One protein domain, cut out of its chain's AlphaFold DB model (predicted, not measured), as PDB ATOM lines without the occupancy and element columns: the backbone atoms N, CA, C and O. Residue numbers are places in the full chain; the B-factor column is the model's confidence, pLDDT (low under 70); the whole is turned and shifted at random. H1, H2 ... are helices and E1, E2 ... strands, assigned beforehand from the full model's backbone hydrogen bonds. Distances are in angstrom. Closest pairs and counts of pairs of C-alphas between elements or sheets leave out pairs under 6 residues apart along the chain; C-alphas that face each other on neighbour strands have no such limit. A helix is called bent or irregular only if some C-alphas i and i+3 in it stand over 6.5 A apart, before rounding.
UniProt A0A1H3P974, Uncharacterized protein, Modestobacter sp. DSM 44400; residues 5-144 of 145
ATOM      1  N   SER A   5      92.062  16.704  59.629       65.00
ATOM      2  CA  SER A   5      91.475  15.914  60.720       65.00
ATOM      3  C   SER A   5      91.621  16.606  62.087       65.00
ATOM      4  O   SER A   5      90.637  16.753  62.817       65.00
ATOM      5  N   THR A   6      92.806  17.149  62.387       65.88
ATOM      6  CA  THR A   6      93.105  17.925  63.600       65.88
ATOM      7  C   THR A   6      92.266  19.200  63.671       65.88
ATOM      8  O   THR A   6      91.761  19.567  64.732       65.88
ATOM      9  N   ILE A   7      92.053  19.858  62.530       64.62
ATOM     10  CA  ILE A   7      91.225  21.066  62.451       64.62
ATOM     11  C   ILE A   7      89.747  20.746  62.705       64.62
ATOM     12  O   ILE A   7      89.069  21.460  63.442       64.62
ATOM     13  N   ARG A   8      89.248  19.639  62.145       66.81
ATOM     14  CA  ARG A   8      87.880  19.163  62.396       66.81
ATOM     15  C   ARG A   8      87.658  18.784  63.858       66.81
ATOM     16  O   ARG A   8      86.592  19.069  64.391       66.81
ATOM     17  N   ALA A   9      88.658  18.214  64.527       63.03
ATOM     18  CA  ALA A   9      88.579  17.951  65.963       63.03
ATOM     19  C   ALA A   9      88.467  19.251  66.784       63.03
ATOM     20  O   ALA A   9      87.679  19.310  67.725       63.03
ATOM     21  N   ALA A  10      89.175  20.320  66.397       60.56
ATOM     22  CA  ALA A  10      89.066  21.632  67.051       60.56
ATOM     23  C   ALA A  10      87.682  22.297  66.873       60.56
ATOM     24  O   ALA A  10      87.266  23.091  67.723       60.56
ATOM     25  N   LEU A  11      86.969  21.951  65.795       65.12
ATOM     26  CA  LEU A  11      85.589  22.367  65.517       65.12
ATOM     27  C   LEU A  11      84.544  21.552  66.305       65.12
ATOM     28  O   LEU A  11      83.435  22.031  66.536       65.12
ATOM     29  N   ALA A  12      84.880  20.334  66.738       67.62
ATOM     30  CA  ALA A  12      83.954  19.397  67.369       67.62
ATOM     31  C   ALA A  12      83.809  19.643  68.884       67.62
ATOM     32  O   ALA A  12      84.191  18.819  69.713       67.62
ATOM     33  N   CYS A  13      83.243  20.789  69.267       78.00
ATOM     34  CA  CYS A  13      82.863  21.040  70.656       78.00
ATOM     35  C   CYS A  13      81.402  20.634  70.901       78.00
ATOM     36  O   CYS A  13      80.489  21.188  70.296       78.00
ATOM     37  N   ALA A  14      81.179  19.708  71.835       84.69
ATOM     38  CA  ALA A  14      79.846  19.230  72.221       84.69
ATOM     39  C   ALA A  14      79.296  19.908  73.492       84.69
ATOM     40  O   ALA A  14      78.395  19.383  74.143       84.69
ATOM     41  N   CYS A  15      79.860  21.049  73.904       88.00
ATOM     42  CA  CYS A  15      79.377  21.739  75.097       88.00
ATOM     43  C   CYS A  15      78.015  22.419  74.855       88.00
ATOM     44  O   CYS A  15      77.710  22.756  73.707       88.00
ATOM     45  N   PRO A  16      77.232  22.708  75.917       93.38
ATOM     46  CA  PRO A  16      75.916  23.333  75.783       93.38
ATOM     47  C   PRO A  16      75.921  24.616  74.948       93.38
ATOM     48  O   PRO A  16      75.004  24.825  74.163       93.38
ATOM     49  N   VAL A  17      76.966  25.443  75.079       91.88
ATOM     50  CA  VAL A  17      77.121  26.677  74.294       91.88
ATOM     51  C   VAL A  17      77.198  26.365  72.803       91.88
ATOM     52  O   VAL A  17      76.456  26.952  72.033       91.88
ATOM     53  N   CYS A  18      78.034  25.411  72.390       88.38
ATOM     54  CA  CYS A  18      78.208  25.076  70.977       88.38
ATOM     55  C   CYS A  18      76.991  24.349  70.387       88.38
ATOM     56  O   CYS A  18      76.606  24.637  69.259       88.38
ATOM     57  N   THR A  19      76.356  23.444  71.137       91.44
ATOM     58  CA  THR A  19      75.210  22.664  70.636       91.44
ATOM     59  C   THR A  19      73.909  23.461  70.576       91.44
ATOM     60  O   THR A  19      73.019  23.115  69.810       91.44
ATOM     61  N   ARG A  20      73.774  24.501  71.408       94.94
ATOM     62  CA  ARG A  20      72.549  25.309  71.545       94.94
ATOM     63  C   ARG A  20      72.773  26.779  71.188       94.94
ATOM     64  O   ARG A  20      71.962  27.629  71.535       94.94
ATOM     65  N   HIS A  21      73.869  27.087  70.494       94.62
ATOM     66  CA  HIS A  21      74.313  28.458  70.220       94.62
ATOM     67  C   HIS A  21      73.233  29.321  69.551       94.62
ATOM     68  O   HIS A  21      73.031  30.477  69.924       94.62
ATOM     69  N   GLY A  22      72.477  28.719  68.627       94.19
ATOM     70  CA  GLY A  22      71.366  29.356  67.919       94.19
ATOM     71  C   GLY A  22      70.180  29.780  68.794       94.19
ATOM     72  O   GLY A  22      69.328  30.530  68.333       94.19
ATOM     73  N   GLU A  23      70.110  29.351  70.060       96.75
ATOM     74  CA  GLU A  23      69.110  29.847  71.020       96.75
ATOM     75  C   GLU A  23      69.443  31.257  71.547       96.75
ATOM     76  O   GLU A  23      68.578  31.929  72.121       96.75
ATOM     77  N   VAL A  24      70.701  31.688  71.393       97.31
ATOM     78  CA  VAL A  24      71.213  32.965  71.908       97.31
ATOM     79  C   VAL A  24      71.488  33.937  70.772       97.31
ATOM     80  O   VAL A  24      71.021  35.071  70.831       97.31
ATOM     81  N   HIS A  25      72.194  33.501  69.729       97.25
ATOM     82  CA  HIS A  25      72.534  34.354  68.592       97.25
ATOM     83  C   HIS A  25      71.861  33.855  67.317       97.25
ATOM     84  O   HIS A  25      71.846  32.659  67.040       97.25
ATOM     85  N   SER A  26      71.362  34.778  66.495       97.31
ATOM     86  CA  SER A  26      70.918  34.452  65.139       97.31
ATOM     87  C   SER A  26      72.088  33.900  64.329       97.31
ATOM     88  O   SER A  26      73.151  34.525  64.279       97.31
ATOM     89  N   GLN A  27      71.889  32.762  63.665       95.88
ATOM     90  CA  GLN A  27      72.928  32.103  62.879       95.88
ATOM     91  C   GLN A  27      72.567  32.026  61.398       95.88
ATOM     92  O   GLN A  27      71.398  31.948  61.026       95.88
ATOM     93  N   VAL A  28      73.593  32.010  60.551       96.69
ATOM     94  CA  VAL A  28      73.475  31.809  59.103       96.69
ATOM     95  C   VAL A  28      74.380  30.661  58.655       96.69
ATOM     96  O   VAL A  28      75.448  30.456  59.242       96.69
ATOM     97  N   PRO A  29      73.983  29.894  57.624       95.12
ATOM     98  CA  PRO A  29      74.804  28.809  57.106       95.12
ATOM     99  C   PRO A  29      76.039  29.351  56.376       95.12
ATOM    100  O   PRO A  29      75.972  30.366  55.676       95.12
ATOM    101  N   ARG A  30      77.161  28.646  56.516       91.94
ATOM    102  CA  ARG A  30      78.425  28.856  55.802       91.94
ATOM    103  C   ARG A  30      79.090  27.517  55.502       91.94
ATOM    104  O   ARG A  30      78.733  26.492  56.079       91.94
ATOM    105  N   THR A  31      80.080  27.538  54.617       87.88
ATOM    106  CA  THR A  31      80.913  26.371  54.318       87.88
ATOM    107  C   THR A  31      82.334  26.649  54.774       87.88
ATOM    108  O   THR A  31      82.972  27.573  54.277       87.88
ATOM    109  N   VAL A  32      82.848  25.833  55.692       82.12
ATOM    110  CA  VAL A  32      84.228  25.919  56.185       82.12
ATOM    111  C   VAL A  32      84.903  24.579  55.931       82.12
ATOM    112  O   VAL A  32      84.401  23.539  56.348       82.12
ATOM    113  N   LEU A  33      86.026  24.586  55.203       79.94
ATOM    114  CA  LEU A  33      86.769  23.370  54.825       79.94
ATOM    115  C   LEU A  33      85.881  22.274  54.193       79.94
ATOM    116  O   LEU A  33      86.023  21.082  54.484       79.94
ATOM    117  N   GLY A  34      84.931  22.691  53.349       81.19
ATOM    118  CA  GLY A  34      83.994  21.799  52.659       81.19
ATOM    119  C   GLY A  34      82.887  21.207  53.539       81.19
ATOM    120  O   GLY A  34      82.123  20.379  53.051       81.19
ATOM    121  N   ALA A  35      82.781  21.607  54.809       82.75
ATOM    122  CA  ALA A  35      81.711  21.188  55.708       82.75
ATOM    123  C   ALA A  35      80.695  22.325  55.923       82.75
ATOM    124  O   ALA A  35      81.108  23.476  56.106       82.75
ATOM    125  N   PRO A  36      79.382  22.025  55.929       87.50
ATOM    126  CA  PRO A  36      78.376  22.998  56.322       87.50
ATOM    127  C   PRO A  36      78.503  23.290  57.820       87.50
ATOM    128  O   PRO A  36      78.562  22.378  58.645       87.50
ATOM    129  N   VAL A  37      78.532  24.571  58.165       88.31
ATOM    130  CA  VAL A  37      78.553  25.075  59.538       88.31
ATOM    131  C   VAL A  37      77.574  26.235  59.669       88.31
ATOM    132  O   VAL A  37      77.186  26.856  58.681       88.31
ATOM    133  N   THR A  38      77.178  26.559  60.892       92.56
ATOM    134  CA  THR A  38      76.391  27.757  61.196       92.56
ATOM    135  C   THR A  38      77.236  28.717  62.019       92.56
ATOM    136  O   THR A  38      77.893  28.307  62.976       92.56
ATOM    137  N   VAL A  39      77.225  29.994  61.649       94.00
ATOM    138  CA  VAL A  39      77.985  31.061  62.321       94.00
ATOM    139  C   VAL A  39      77.049  32.193  62.711       94.00
ATOM    140  O   VAL A  39      75.983  32.336  62.115       94.00
ATOM    141  N   ASP A  40      77.442  33.008  63.688       97.00
ATOM    142  CA  ASP A  40      76.665  34.186  64.084       97.00
ATOM    143  C   ASP A  40      76.481  35.116  62.881       97.00
ATOM    144  O   ASP A  40      77.451  35.468  62.209       97.00
ATOM    145  N   ALA A  41      75.236  35.515  62.610       96.88
ATOM    146  CA  ALA A  41      74.869  36.307  61.435       96.88
ATOM    147  C   ALA A  41      75.693  37.596  61.320       96.88
ATOM    148  O   ALA A  41      76.088  37.991  60.228       96.88
ATOM    149  N   GLU A  42      75.999  38.213  62.458       96.38
ATOM    150  CA  GLU A  42      76.815  39.419  62.525       96.38
ATOM    151  C   GLU A  42      78.295  39.173  62.235       96.38
ATOM    152  O   GLU A  42      78.936  40.018  61.626       96.38
ATOM    153  N   MET A  43      78.828  38.007  62.611       96.38
ATOM    154  CA  MET A  43      80.212  37.632  62.302       96.38
ATOM    155  C   MET A  43      80.394  37.292  60.822       96.38
ATOM    156  O   MET A  43      81.520  37.294  60.325       96.38
ATOM    157  N   ALA A  44      79.309  36.979  60.114       95.75
ATOM    158  CA  ALA A  44      79.368  36.405  58.781       95.75
ATOM    159  C   ALA A  44      80.146  37.261  57.759       95.75
ATOM    160  O   ALA A  44      81.013  36.691  57.103       95.75
ATOM    161  N   PRO A  45      79.972  38.599  57.668       95.69
ATOM    162  CA  PRO A  45      80.765  39.425  56.752       95.69
ATOM    163  C   PRO A  45      82.276  39.350  57.007       95.69
ATOM    164  O   PRO A  45      83.060  39.298  56.064       95.69
ATOM    165  N   LEU A  46      82.696  39.304  58.277       96.25
ATOM    166  CA  LEU A  46      84.108  39.168  58.638       96.25
ATOM    167  C   LEU A  46      84.654  37.790  58.271       96.25
ATOM    168  O   LEU A  46      85.752  37.684  57.735       96.25
ATOM    169  N   LEU A  47      83.890  36.732  58.539       95.69
ATOM    170  CA  LEU A  47      84.300  35.371  58.199       95.69
ATOM    171  C   LEU A  47      84.367  35.159  56.681       95.69
ATOM    172  O   LEU A  47      85.276  34.477  56.213       95.69
ATOM    173  N   ASP A  48      83.459  35.777  55.925       94.62
ATOM    174  CA  ASP A  48      83.457  35.751  54.461       94.62
ATOM    175  C   ASP A  48      84.687  36.490  53.895       94.62
ATOM    176  O   ASP A  48      85.362  35.963  53.009       94.62
ATOM    177  N   ALA A  49      85.039  37.657  54.452       94.75
ATOM    178  CA  ALA A  49      86.244  38.400  54.072       94.75
ATOM    179  C   ALA A  49      87.533  37.618  54.386       94.75
ATOM    180  O   ALA A  49      88.423  37.505  53.546       94.75
ATOM    181  N   LEU A  50      87.608  36.998  55.568       94.81
ATOM    182  CA  LEU A  50      88.730  36.137  55.952       94.81
ATOM    183  C   LEU A  50      88.870  34.932  55.017       94.81
ATOM    184  O   LEU A  50      89.976  34.618  54.582       94.81
ATOM    185  N   ALA A  51      87.760  34.281  54.669       92.94
ATOM    186  CA  ALA A  51      87.771  33.166  53.731       92.94
ATOM    187  C   ALA A  51      88.241  33.599  52.332       92.94
ATOM    188  O   ALA A  51      89.043  32.895  51.718       92.94
ATOM    189  N   ALA A  52      87.801  34.767  51.849       92.50
ATOM    190  CA  ALA A  52      88.255  35.340  50.580       92.50
ATOM    191  C   ALA A  52      89.762  35.661  50.584       92.50
ATOM    192  O   ALA A  52      90.427  35.476  49.567       92.50
ATOM    193  N   ALA A  53      90.312  36.051  51.738       91.50
ATOM    194  CA  ALA A  53      91.744  36.256  51.955       91.50
ATOM    195  C   ALA A  53      92.542  34.947  52.167       91.50
ATOM    196  O   ALA A  53      93.742  34.982  52.437       91.50
ATOM    197  N   GLY A  54      91.903  33.776  52.064       91.44
ATOM    198  CA  GLY A  54      92.551  32.474  52.251       91.44
ATOM    199  C   GLY A  54      92.805  32.096  53.715       91.44
ATOM    200  O   GLY A  54      93.541  31.146  53.990       91.44
ATOM    201  N   VAL A  55      92.195  32.804  54.669       92.25
ATOM    202  CA  VAL A  55      92.316  32.520  56.101       92.25
ATOM    203  C   VAL A  55      91.338  31.420  56.503       92.25
ATOM    204  O   VAL A  55      90.124  31.526  56.328       92.25
ATOM    205  N   VAL A  56      91.865  30.356  57.109       90.56
ATOM    206  CA  VAL A  56      91.049  29.253  57.628       90.56
ATOM    207  C   VAL A  56      90.624  29.562  59.059       90.56
ATOM    208  O   VAL A  56      91.441  29.527  59.980       90.56
ATOM    209  N   THR A  57      89.333  29.825  59.248       91.50
ATOM    210  CA  THR A  57      88.716  29.993  60.569       91.50
ATOM    211  C   THR A  57      88.169  28.661  61.087       91.50
ATOM    212  O   THR A  57      87.734  27.802  60.324       91.50
ATOM    213  N   VAL A  58      88.240  28.459  62.404       88.44
ATOM    214  CA  VAL A  58      87.901  27.191  63.079       88.44
ATOM    215  C   VAL A  58      86.974  27.390  64.284       88.44
ATOM    216  O   VAL A  58      86.723  26.468  65.055       88.44
ATOM    217  N   GLY A  59      86.479  28.606  64.489       90.06
ATOM    218  CA  GLY A  59      85.520  28.926  65.538       90.06
ATOM    219  C   GLY A  59      85.341  30.428  65.678       90.06
ATOM    220  O   GLY A  59      86.274  31.192  65.456       90.06
ATOM    221  N   SER A  60      84.150  30.861  66.059       93.50
ATOM    222  CA  SER A  60      83.840  32.279  66.218       93.50
ATOM    223  C   SER A  60      82.637  32.464  67.123       93.50
ATOM    224  O   SER A  60      81.788  31.578  67.202       93.50
ATOM    225  N   CYS A  61      82.534  33.627  67.751       94.88
ATOM    226  CA  CYS A  61      81.330  34.051  68.453       94.88
ATOM    227  C   CYS A  61      81.294  35.576  68.519       94.88
ATOM    228  O   CYS A  61      82.338  36.194  68.739       94.88
ATOM    229  N   VAL A  62      80.107  36.167  68.384       96.69
ATOM    230  CA  VAL A  62      79.915  37.613  68.563       96.69
ATOM    231  C   VAL A  62      79.965  38.031  70.039       96.69
ATOM    232  O   VAL A  62      80.372  39.149  70.342       96.69
ATOM    233  N   ASN A  63      79.574  37.137  70.958       95.62
ATOM    234  CA  ASN A  63      79.610  37.364  72.405       95.62
ATOM    235  C   ASN A  63      79.580  36.040  73.193       95.62
ATOM    236  O   ASN A  63      78.523  35.501  73.528       95.62
ATOM    237  N   LEU A  64      80.751  35.484  73.520       93.12
ATOM    238  CA  LEU A  64      80.800  34.212  74.253       93.12
ATOM    239  C   LEU A  64      80.286  34.341  75.694       93.12
ATOM    240  O   LEU A  64      79.817  33.353  76.262       93.12
ATOM    241  N   SER A  65      80.372  35.539  76.279       94.62
ATOM    242  CA  SER A  65      79.926  35.805  77.649       94.62
ATOM    243  C   SER A  65      78.425  35.599  77.782       94.62
ATOM    244  O   SER A  65      77.978  34.808  78.612       94.62
ATOM    245  N   GLU A  66      77.660  36.217  76.884       96.12
ATOM    246  CA  GLU A  66      76.203  36.092  76.816       96.12
ATOM    247  C   GLU A  66      75.768  34.639  76.588       96.12
ATOM    248  O   GLU A  66      74.958  34.100  77.350       96.12
ATOM    249  N   ALA A  67      76.369  33.968  75.602       95.50
ATOM    250  CA  ALA A  67      76.054  32.576  75.302       95.50
ATOM    251  C   ALA A  67      76.363  31.643  76.487       95.50
ATOM    252  O   ALA A  67      75.559  30.773  76.828       95.50
ATOM    253  N   THR A  68      77.488  31.858  77.174       95.06
ATOM    254  CA  THR A  68      77.868  31.068  78.355       95.06
ATOM    255  C   THR A  68      76.953  31.354  79.541       95.06
ATOM    256  O   THR A  68      76.511  30.414  80.197       95.06
ATOM    257  N   ALA A  69      76.621  32.617  79.809       96.25
ATOM    258  CA  ALA A  69      75.730  32.998  80.900       96.25
ATOM    259  C   ALA A  69      74.330  32.383  80.740       96.25
ATOM    260  O   ALA A  69      73.725  31.962  81.724       96.25
ATOM    261  N   ARG A  70      73.833  32.279  79.503       97.25
ATOM    262  CA  ARG A  70      72.497  31.744  79.216       97.25
ATOM    263  C   ARG A  70      72.450  30.220  79.126       97.25
ATOM    264  O   ARG A  70      71.499  29.613  79.610       97.25
ATOM    265  N   LEU A  71      73.453  29.593  78.511       97.12
ATOM    266  CA  LEU A  71      73.429  28.155  78.204       97.12
ATOM    267  C   LEU A  71      74.263  27.305  79.165       97.12
ATOM    268  O   LEU A  71      74.024  26.102  79.274       97.12
ATOM    269  N   TRP A  72      75.239  27.897  79.859       95.19
ATOM    270  CA  TRP A  72      76.117  27.185  80.788       95.19
ATOM    271  C   TRP A  72      76.558  28.034  82.002       95.19
ATOM    272  O   TRP A  72      77.753  28.092  82.315       95.19
ATOM    273  N   PRO A  73      75.619  28.665  82.740       95.56
ATOM    274  CA  PRO A  73      75.936  29.634  83.795       95.56
ATOM    275  C   PRO A  73      76.859  29.071  84.880       95.56
ATOM    276  O   PRO A  73      77.779  29.748  85.330       95.56
ATOM    277  N   ALA A  74      76.681  27.798  85.245       93.69
ATOM    278  CA  ALA A  74      77.509  27.123  86.243       93.69
ATOM    279  C   ALA A  74      79.002  27.051  85.863       93.69
ATOM    280  O   ALA A  74      79.853  26.905  86.738       93.69
ATOM    281  N   LYS A  75      79.343  27.146  84.569       89.81
ATOM    282  CA  LYS A  75      80.728  27.081  84.085       89.81
ATOM    283  C   LYS A  75      81.386  28.455  83.979       89.81
ATOM    284  O   LYS A  75      82.615  28.525  83.978       89.81
ATOM    285  N   LEU A  76      80.596  29.530  83.942       89.38
ATOM    286  CA  LEU A  76      81.093  30.892  83.759       89.38
ATOM    287  C   LEU A  76      82.147  31.296  84.810       89.38
ATOM    288  O   LEU A  76      83.211  31.738  84.381       89.38
ATOM    289  N   PRO A  77      81.966  31.062  86.133       89.81
ATOM    290  CA  PRO A  77      82.986  31.414  87.127       89.81
ATOM    291  C   PRO A  77      84.325  30.711  86.885       89.81
ATOM    292  O   PRO A  77      85.384  31.314  87.011       89.81
ATOM    293  N   ALA A  78      84.292  29.436  86.488       87.94
ATOM    294  CA  ALA A  78      85.507  28.679  86.209       87.94
ATOM    295  C   ALA A  78      86.227  29.185  84.949       87.94
ATOM    296  O   ALA A  78      87.454  29.176  84.894       87.94
ATOM    297  N   LEU A  79      85.477  29.627  83.936       86.19
ATOM    298  CA  LEU A  79      86.044  30.140  82.688       86.19
ATOM    299  C   LEU A  79      86.591  31.570  82.829       86.19
ATOM    300  O   LEU A  79      87.501  31.941  82.092       86.19
ATOM    301  N   THR A  80      86.077  32.361  83.774       88.56
ATOM    302  CA  THR A  80      86.574  33.718  84.064       88.56
ATOM    303  C   THR A  80      87.675  33.750  85.132       88.56
ATOM    304  O   THR A  80      88.429  34.725  85.207       88.56
ATOM    305  N   ALA A  81      87.819  32.689  85.933       83.62
ATOM    306  CA  ALA A  81      88.789  32.625  87.029       83.62
ATOM    307  C   ALA A  81      90.240  32.329  86.606       83.62
ATOM    308  O   ALA A  81      91.149  32.621  87.378       83.62
ATOM    309  N   GLY A  82      90.498  31.770  85.416       69.06
ATOM    310  CA  GLY A  82      91.846  31.313  85.052       69.06
ATOM    311  C   GLY A  82      92.199  31.451  83.574       69.06
ATOM    312  O   GLY A  82      91.331  31.462  82.706       69.06
ATOM    313  N   VAL A  83      93.503  31.541  83.300       66.56
ATOM    314  CA  VAL A  83      94.075  31.463  81.950       66.56
ATOM    315  C   VAL A  83      94.293  29.992  81.618       66.56
ATOM    316  O   VAL A  83      95.030  29.306  82.326       66.56
ATOM    317  N   GLN A  84      93.668  29.494  80.551       66.00
ATOM    318  CA  GLN A  84      93.970  28.159  80.036       66.00
ATOM    319  C   GLN A  84      94.988  28.266  78.888       66.00
ATOM    320  O   GLN A  84      94.763  29.049  77.965       66.00
ATOM    321  N   PRO A  85      96.084  27.483  78.909       55.47
ATOM    322  CA  PRO A  85      97.220  27.656  77.993       55.47
ATOM    323  C   PRO A  85      96.910  27.338  76.520       55.47
ATOM    324  O   PRO A  85      97.644  27.764  75.633       55.47
ATOM    325  N   ALA A  86      95.822  26.611  76.244       54.78
ATOM    326  CA  ALA A  86      95.400  26.284  74.880       54.78
ATOM    327  C   ALA A  86      94.279  27.193  74.350       54.78
ATOM    328  O   ALA A  86      94.238  27.511  73.165       54.78
ATOM    329  N   VAL A  87      93.355  27.603  75.226       64.00
ATOM    330  CA  VAL A  87      92.165  28.380  74.867       64.00
ATOM    331  C   VAL A  87      91.810  29.314  76.023       64.00
ATOM    332  O   VAL A  87      91.095  28.932  76.948       64.00
ATOM    333  N   ASN A  88      92.318  30.545  75.998       72.94
ATOM    334  CA  ASN A  88      92.005  31.524  77.033       72.94
ATOM    335  C   ASN A  88      90.778  32.354  76.639       72.94
ATOM    336  O   ASN A  88      90.883  33.305  75.873       72.94
ATOM    337  N   TYR A  89      89.612  32.011  77.184       82.00
ATOM    338  CA  TYR A  89      88.395  32.814  77.020       82.00
ATOM    339  C   TYR A  89      88.200  33.862  78.103       82.00
ATOM    340  O   TYR A  89      87.202  34.574  78.064       82.00
ATOM    341  N   ARG A  90      89.103  33.965  79.085       86.81
ATOM    342  CA  ARG A  90      88.883  34.810  80.259       86.81
ATOM    343  C   ARG A  90      88.553  36.242  79.864       86.81
ATOM    344  O   ARG A  90      87.520  36.753  80.278       86.81
ATOM    345  N   ARG A  91      89.401  36.867  79.044       85.88
ATOM    346  CA  ARG A  91      89.185  38.247  78.599       85.88
ATOM    347  C   ARG A  91      87.936  38.361  77.729       85.88
ATOM    348  O   ARG A  91      87.089  39.196  78.010       85.88
ATOM    349  N   THR A  92      87.764  37.459  76.758       89.12
ATOM    350  CA  THR A  92      86.565  37.386  75.904       89.12
ATOM    351  C   THR A  92      85.268  37.341  76.716       89.12
ATOM    352  O   THR A  92      84.304  38.018  76.380       89.12
ATOM    353  N   LEU A  93      85.245  36.561  77.799       91.81
ATOM    354  CA  LEU A  93      84.092  36.402  78.680       91.81
ATOM    355  C   LEU A  93      83.896  37.603  79.610       91.81
ATOM    356  O   LEU A  93      82.768  38.050  79.787       91.81
ATOM    357  N   VAL A  94      84.968  38.119  80.211       90.88
ATOM    358  CA  VAL A  94      84.893  39.250  81.152       90.88
ATOM    359  C   VAL A  94      84.496  40.541  80.438       90.88
ATOM    360  O   VAL A  94      83.689  41.300  80.960       90.88
ATOM    361  N   GLU A  95      85.033  40.776  79.242       90.81
ATOM    362  CA  GLU A  95      84.806  42.004  78.470       90.81
ATOM    363  C   GLU A  95      83.680  41.866  77.427       90.81
ATOM    364  O   GLU A  95      83.334  42.847  76.774       90.81
ATOM    365  N   GLY A  96      83.096  40.673  77.253       92.62
ATOM    366  CA  GLY A  96      82.036  40.441  76.263       92.62
ATOM    367  C   GLY A  96      82.503  40.656  74.819       92.62
ATOM    368  O   GLY A  96      81.770  41.210  74.001       92.62
ATOM    369  N   LEU A  97      83.743  40.262  74.512       94.44
ATOM    370  CA  LEU A  97      84.347  40.464  73.195       94.44
ATOM    371  C   LEU A  97      83.794  39.474  72.166       94.44
ATOM    372  O   LEU A  97      83.454  38.328  72.487       94.44
ATOM    373  N   ALA A  98      83.820  39.901  70.906       96.00
ATOM    374  CA  ALA A  98      83.771  38.979  69.786       96.00
ATOM    375  C   ALA A  98      85.120  38.257  69.674       96.00
ATOM    376  O   ALA A  98      86.161  38.792  70.068       96.00
ATOM    377  N   PHE A  99      85.120  37.041  69.132       94.88
ATOM    378  CA  PHE A  99      86.362  36.333  68.843       94.88
ATOM    379  C   PHE A  99      86.299  35.553  67.534       94.88
ATOM    380  O   PHE A  99      85.235  35.101  67.101       94.88
ATOM    381  N   VAL A 100      87.477  35.331  66.954       94.44
ATOM    382  CA  VAL A 100      87.714  34.380  65.865       94.44
ATOM    383  C   VAL A 100      88.900  33.498  66.243       94.44
ATOM    384  O   VAL A 100      89.939  33.980  66.683       94.44
ATOM    385  N   ARG A 101      88.749  32.186  66.077       91.81
ATOM    386  CA  ARG A 101      89.838  31.209  66.097       91.81
ATOM    387  C   ARG A 101      90.191  30.842  64.665       91.81
ATOM    388  O   ARG A 101      89.297  30.592  63.858       91.81
ATOM    389  N   LEU A 102      91.478  30.803  64.354       91.88
ATOM    390  CA  LEU A 102      91.995  30.611  63.002       91.88
ATOM    391  C   LEU A 102      93.321  29.853  63.004       91.88
ATOM    392  O   LEU A 102      93.975  29.757  64.043       91.88
ATOM    393  N   LEU A 103      93.711  29.319  61.848       90.38
ATOM    394  CA  LEU A 103      95.053  28.771  61.653       90.38
ATOM    395  C   LEU A 103      96.088  29.894  61.584       90.38
ATOM    396  O   LEU A 103      95.959  30.784  60.747       90.38
ATOM    397  N   ASP A 104      97.124  29.823  62.415       90.06
ATOM    398  CA  ASP A 104      98.198  30.822  62.449       90.06
ATOM    399  C   ASP A 104      99.190  30.567  61.301       90.06
ATOM    400  O   ASP A 104     100.167  29.827  61.430       90.06
ATOM    401  N   THR A 105      98.865  31.103  60.124       90.00
ATOM    402  CA  THR A 105      99.655  30.999  58.888       90.00
ATOM    403  C   THR A 105     100.090  32.380  58.403       90.00
ATOM    404  O   THR A 105      99.543  33.398  58.825       90.00
ATOM    405  N   GLU A 106     101.030  32.439  57.456       88.81
ATOM    406  CA  GLU A 106     101.431  33.711  56.831       88.81
ATOM    407  C   GLU A 106     100.250  34.442  56.176       88.81
ATOM    408  O   GLU A 106     100.124  35.655  56.327       88.81
ATOM    409  N   ALA A 107      99.338  33.708  55.527       87.38
ATOM    410  CA  ALA A 107      98.122  34.279  54.942       87.38
ATOM    411  C   ALA A 107      97.192  34.895  56.002       87.38
ATOM    412  O   ALA A 107      96.484  35.856  55.722       87.38
ATOM    413  N   ALA A 108      97.204  34.364  57.229       90.62
ATOM    414  CA  ALA A 108      96.408  34.898  58.322       90.62
ATOM    415  C   ALA A 108      97.025  36.141  58.969       90.62
ATOM    416  O   ALA A 108      96.271  36.935  59.524       90.62
ATOM    417  N   ALA A 109      98.346  36.334  58.891       91.00
ATOM    418  CA  ALA A 109      99.084  37.361  59.633       91.00
ATOM    419  C   ALA A 109      98.504  38.795  59.559       91.00
ATOM    420  O   ALA A 109      98.486  39.460  60.602       91.00
ATOM    421  N   PRO A 110      97.971  39.285  58.417       93.25
ATOM    422  CA  PRO A 110      97.387  40.626  58.350       93.25
ATOM    423  C   PRO A 110      96.241  40.853  59.345       93.25
ATOM    424  O   PRO A 110      96.108  41.952  59.890       93.25
ATOM    425  N   PHE A 111      95.441  39.820  59.626       95.00
ATOM    426  CA  PHE A 111      94.254  39.941  60.464       95.00
ATOM    427  C   PHE A 111      94.566  40.078  61.965       95.00
ATOM    428  O   PHE A 111      94.132  41.072  62.550       95.00
ATOM    429  N   PRO A 112      95.350  39.190  62.618       94.38
ATOM    430  CA  PRO A 112      95.817  39.415  63.982       94.38
ATOM    431  C   PRO A 112      96.528  40.761  64.151       94.38
ATOM    432  O   PRO A 112      96.263  41.456  65.127       94.38
ATOM    433  N   SER A 113      97.347  41.187  63.180       93.44
ATOM    434  CA  SER A 113      97.986  42.507  63.235       93.44
ATOM    435  C   SER A 113      96.978  43.659  63.176       93.44
ATOM    436  O   SER A 113      97.163  44.667  63.856       93.44
ATOM    437  N   ALA A 114      95.906  43.544  62.386       94.31
ATOM    438  CA  ALA A 114      94.819  44.525  62.375       94.31
ATOM    439  C   ALA A 114      94.078  44.583  63.717       94.31
ATOM    440  O   ALA A 114      93.794  45.673  64.214       94.31
ATOM    441  N   VAL A 115      93.827  43.426  64.331       94.75
ATOM    442  CA  VAL A 115      93.206  43.326  65.659       94.75
ATOM    443  C   VAL A 115      94.081  43.979  66.732       94.75
ATOM    444  O   VAL A 115      93.579  44.791  67.508       94.75
ATOM    445  N   GLU A 116      95.386  43.696  66.750       93.44
ATOM    446  CA  GLU A 116      96.340  44.304  67.692       93.44
ATOM    447  C   GLU A 116      96.371  45.836  67.554       93.44
ATOM    448  O   GLU A 116      96.305  46.546  68.558       93.44
ATOM    449  N   ARG A 117      96.380  46.368  66.320       93.00
ATOM    450  CA  ARG A 117      96.339  47.824  66.070       93.00
ATOM    451  C   ARG A 117      95.078  48.500  66.602       93.00
ATOM    452  O   ARG A 117      95.133  49.671  66.969       93.00
ATOM    453  N   LEU A 118      93.955  47.788  66.638       90.25
ATOM    454  CA  LEU A 118      92.689  48.299  67.165       90.25
ATOM    455  C   LEU A 118      92.512  48.025  68.674       90.25
ATOM    456  O   LEU A 118      91.452  48.308  69.234       90.25
ATOM    457  N   GLY A 119      93.546  47.515  69.353       87.69
ATOM    458  CA  GLY A 119      93.536  47.257  70.796       87.69
ATOM    459  C   GLY A 119      92.881  45.933  71.207       87.69
ATOM    460  O   GLY A 119      92.559  45.742  72.384       87.69
ATOM    461  N   GLY A 120      92.668  45.020  70.256       90.25
ATOM    462  CA  GLY A 120      92.225  43.659  70.535       90.25
ATOM    463  C   GLY A 120      93.328  42.775  71.126       90.25
ATOM    464  O   GLY A 120      94.460  43.198  71.353       90.25
ATOM    465  N   GLU A 121      92.983  41.525  71.408       90.75
ATOM    466  CA  GLU A 121      93.888  40.509  71.944       90.75
ATOM    467  C   GLU A 121      94.164  39.437  70.897       90.75
ATOM    468  O   GLU A 121      93.251  38.997  70.198       90.75
ATOM    469  N   VAL A 122      95.407  38.965  70.844       91.62
ATOM    470  CA  VAL A 122      95.796  37.798  70.057       91.62
ATOM    471  C   VAL A 122      96.508  36.813  70.970       91.62
ATOM    472  O   VAL A 122      97.568  37.100  71.519       91.62
ATOM    473  N   LEU A 123      95.934  35.623  71.106       89.12
ATOM    474  CA  LEU A 123      96.539  34.495  71.799       89.12
ATOM    475  C   LEU A 123      96.917  33.426  70.779       89.12
ATOM    476  O   LEU A 123      96.057  32.929  70.056       89.12
ATOM    477  N   ARG A 124      98.186  33.028  70.758       87.69
ATOM    478  CA  ARG A 124      98.685  31.957  69.887       87.69
ATOM    479  C   ARG A 124      98.901  30.687  70.700       87.69
ATOM    480  O   ARG A 124      99.484  30.735  71.781       87.69
ATOM    481  N   SER A 125      98.423  29.560  70.188       78.88
ATOM    482  CA  SER A 125      98.603  28.242  70.793       78.88
ATOM    483  C   SER A 125      98.779  27.180  69.710       78.88
ATOM    484  O   SER A 125      97.838  26.809  69.004       78.88
ATOM    485  N   GLY A 126     100.013  26.691  69.564       81.50
ATOM    486  CA  GLY A 126     100.368  25.739  68.513       81.50
ATOM    487  C   GLY A 126     100.049  26.300  67.116       81.50
ATOM    488  O   GLY A 126     100.481  27.408  66.814       81.50
ATOM    489  N   PRO A 127      99.304  25.572  66.260       85.12
ATOM    490  CA  PRO A 127      98.955  26.029  64.913       85.12
ATOM    491  C   PRO A 127      97.745  26.977  64.878       85.12
ATOM    492  O   PRO A 127      97.244  27.270  63.793       85.12
ATOM    493  N   LEU A 128      97.216  27.390  66.034       87.00
ATOM    494  CA  LEU A 128      96.011  28.203  66.138       87.00
ATOM    495  C   LEU A 128      96.311  29.567  66.752       87.00
ATOM    496  O   LEU A 128      97.074  29.680  67.712       87.00
ATOM    497  N   ALA A 129      95.607  30.579  66.266       90.25
ATOM    498  CA  ALA A 129      95.458  31.854  66.943       90.25
ATOM    499  C   ALA A 129      93.990  32.064  67.326       90.25
ATOM    500  O   ALA A 129      93.076  31.751  66.561       90.25
ATOM    501  N   GLN A 130      93.763  32.607  68.516       91.31
ATOM    502  CA  GLN A 130      92.499  33.199  68.918       91.31
ATOM    503  C   GLN A 130      92.681  34.706  68.954       91.31
ATOM    504  O   GLN A 130      93.490  35.217  69.725       91.31
ATOM    505  N   VAL A 131      91.900  35.406  68.147       93.62
ATOM    506  CA  VAL A 131      91.821  36.859  68.183       93.62
ATOM    507  C   VAL A 131      90.517  37.267  68.853       93.62
ATOM    508  O   VAL A 131      89.471  36.683  68.567       93.62
ATOM    509  N   ALA A 132      90.567  38.242  69.753       94.19
ATOM    510  CA  ALA A 132      89.400  38.786  70.434       94.19
ATOM    511  C   ALA A 132      89.380  40.308  70.304       94.19
ATOM    512  O   ALA A 132      90.407  40.965  70.445       94.19
ATOM    513  N   PHE A 133      88.213  40.877  70.024       95.50
ATOM    514  CA  PHE A 133      88.067  42.303  69.750       95.50
ATOM    515  C   PHE A 133      86.675  42.805  70.150       95.50
ATOM    516  O   PHE A 133      85.713  42.029  70.184       95.50
ATOM    517  N   PRO A 134      86.529  44.105  70.455       94.75
ATOM    518  CA  PRO A 134      85.220  44.688  70.699       94.75
ATOM    519  C   PRO A 134      84.305  44.524  69.480       94.75
ATOM    520  O   PRO A 134      84.688  44.861  68.362       94.75
ATOM    521  N   ARG A 135      83.070  44.060  69.697       93.94
ATOM    522  CA  ARG A 135      82.068  43.814  68.640       93.94
ATOM    523  C   ARG A 135      81.898  44.994  67.671       93.94
ATOM    524  O   ARG A 135      81.797  44.791  66.467       93.94
ATOM    525  N   TRP A 136      81.950  46.228  68.174       93.44
ATOM    526  CA  TRP A 136      81.810  47.450  67.370       93.44
ATOM    527  C   TRP A 136      82.967  47.705  66.385       93.44
ATOM    528  O   TRP A 136      82.812  48.507  65.469       93.44
ATOM    529  N   GLN A 137      84.110  47.026  66.531       94.06
ATOM    530  CA  GLN A 137      85.246  47.134  65.607       94.06
ATOM    531  C   GLN A 137      85.122  46.225  64.381       94.06
ATOM    532  O   GLN A 137      85.952  46.298  63.478       94.06
ATOM    533  N   MET A 138      84.106  45.362  64.324       93.81
ATOM    534  CA  MET A 138      84.013  44.323  63.301       93.81
ATOM    535  C   MET A 138      83.998  44.879  61.873       93.81
ATOM    536  O   MET A 138      84.707  44.366  61.013       93.81
ATOM    537  N   SER A 139      83.273  45.972  61.625       91.06
ATOM    538  CA  SER A 139      83.259  46.640  60.317       91.06
ATOM    539  C   SER A 139      84.617  47.249  59.947       91.06
ATOM    540  O   SER A 139      85.036  47.162  58.795       91.06
ATOM    541  N   ALA A 140      85.337  47.812  60.921       92.81
ATOM    542  CA  ALA A 140      86.681  48.352  60.720       92.81
ATOM    543  C   ALA A 140      87.724  47.255  60.447       92.81
ATOM    544  O   ALA A 140      88.715  47.508  59.763       92.81
ATOM    545  N   LEU A 141      87.510  46.044  60.970       93.38
ATOM    546  CA  LEU A 141      88.335  44.875  60.669       93.38
ATOM    547  C   LEU A 141      88.062  44.341  59.263       93.38
ATOM    548  O   LEU A 141      89.013  44.059  58.546       93.38
ATOM    549  N   VAL A 142      86.793  44.270  58.843       91.88
ATOM    550  CA  VAL A 142      86.423  43.884  57.467       91.88
ATOM    551  C   VAL A 142      87.088  44.801  56.440       91.88
ATOM    552  O   VAL A 142      87.595  44.319  55.439       91.88
ATOM    553  N   ALA A 143      87.139  46.110  56.698       88.69
ATOM    554  CA  ALA A 143      87.748  47.081  55.787       88.69
ATOM    555  C   ALA A 143      89.285  46.976  55.659       88.69
ATOM    556  O   ALA A 143      89.875  47.693  54.853       88.69
ATOM    557  N   GLN A 144      89.937  46.144  56.477       85.12
ATOM    558  CA  GLN A 144      91.391  45.936  56.475       85.12
ATOM    559  C   GLN A 144      91.818  44.597  55.848       85.12
ATOM    560  O   GLN A 144      93.017  44.304  55.848       85.12
TER     561      GLN A 144
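What this domain is: This is residues 5 to 144 of the 145 residues of an uncharacterized protein of Modestobacter sp. DSM 44400 (UniProt A0A1H3P974). The middle of this model is an antiparallel sheet of four strands, in the order E3, E4, E6, E5, with H7 packed slantwise on one face and H1 along the strands on the opposite face. The hairpin of E1 and E2 sits beside edge strand E3, H8 packs on H3, and H4, H5 and H6 form a cluster at the end of the sheet where E4 begins, with short H2 packed on H4. The 140 printed residues include eight named helices and six named strands, in the order H1, H2, E1, E2, H3, E3, H4, H5, H6, E4, H7, E5, E6, H8, and the class is mixed, helices and strands. The whole is compact and rounded, with a radius of gyration of the C-alphas of 14.0 A and spans of 38 by 31 by 29 A.

How they stand to each other: Begin at the sheet with E3, residues 57 to 61, an edge strand, and E4, residues 98 to 103: they are antiparallel at 171 degrees, and N 101 and O 59 are 2.7 A apart, within hydrogen-bond range. On the other side of E4 look for E6, residues 128 to 133, antiparallel to it at 159 degrees, with N 131 and O 100 at 2.8 A. E5, residues 121 to 125, is the other edge strand and forms a hairpin with E6, with N 123 and O 130 at 2.8 A. H7, residues 110 to 117, is on the sheet at a height of 8.8 A, over E6 and only just over E5, with 3 of its 8 C-alphas falling on E5; on the local plane it runs slantwise to E6 at 40 degrees. E4, H7 and E5 make a split strand-helix-strand unit, two strands running the same way with E6 between them, and its crossover is right-handed. On the opposite face H1, residues 5 to 11, is over E4 at a height of 9.9 A and runs along the strands, at 2 degrees to E4 on the local plane. H3, residues 44 to 52, only grazes the sheet, as does H8, residues 135 to 142. H3 and H8 touch at Leu 46 and Val 142, their closest C-alphas, 5.4 A apart, at a shallow tilt of 30 degrees, the same way. H7 and H8 only just touch, with 3 pairs of C-alphas within 8 A, the closest being Ala 114 and Leu 141 at 6.7 A. Next find the hairpin of E1, residues 27 to 32, and E2, residues 35 to 40, with N 30 and O 37 at 2.8 A; the closest C-alphas of E2 and E3 are those of Asp 40 and Cys 61, 6.4 A apart. H4, residues 64 to 71, is the hub and forms a helical hairpin with H5, residues 73 to 81, at a shallow tilt of 31 degrees, their closest C-alphas being Thr 68 and Leu 76 at 6.3 A. H6, residues 90 to 95, only grazes the sheet and touches H4 at Ser 65 and Leu 93, 4.3 A between these closest C-alphas, about perpendicular at 88 degrees. H2, residues 16 to 19, touches H4, with the C-alphas of Val 17 and Leu 71 closest at 5.6 A. Each O i to N i+4 pair is within hydrogen-bond range in H1, H3, H4, H6 and H7, against 3 of 5 in H5 and 2 of 4 in H8, while H2 is too short for such a pair.

Where its parts are: Find C-alpha 5 at (91.475, 15.914, 60.720), where H1 begins. E4 starts at C-alpha 98, (83.771, 38.979, 69.786), and runs 17.3 A; E6 is 16.6 A long and E2 16.3 A. H8 ends at C-alpha 142, (86.423, 43.884, 57.467). H5, 13.6 A long, is irregular, with C-alphas 74 and 77 at 7.0 A, and so is H8, 12.0 A long, with C-alphas 136 and 139 at 7.2 A.

The domain as a whole: The C-alphas farthest apart are those of Ala 74 and Glu 106, at 38.5 A. The printed part has no cut and no long link. Its mean pLDDT is 88.7, and residues 5 to 12 and 82 to 87 are under 70.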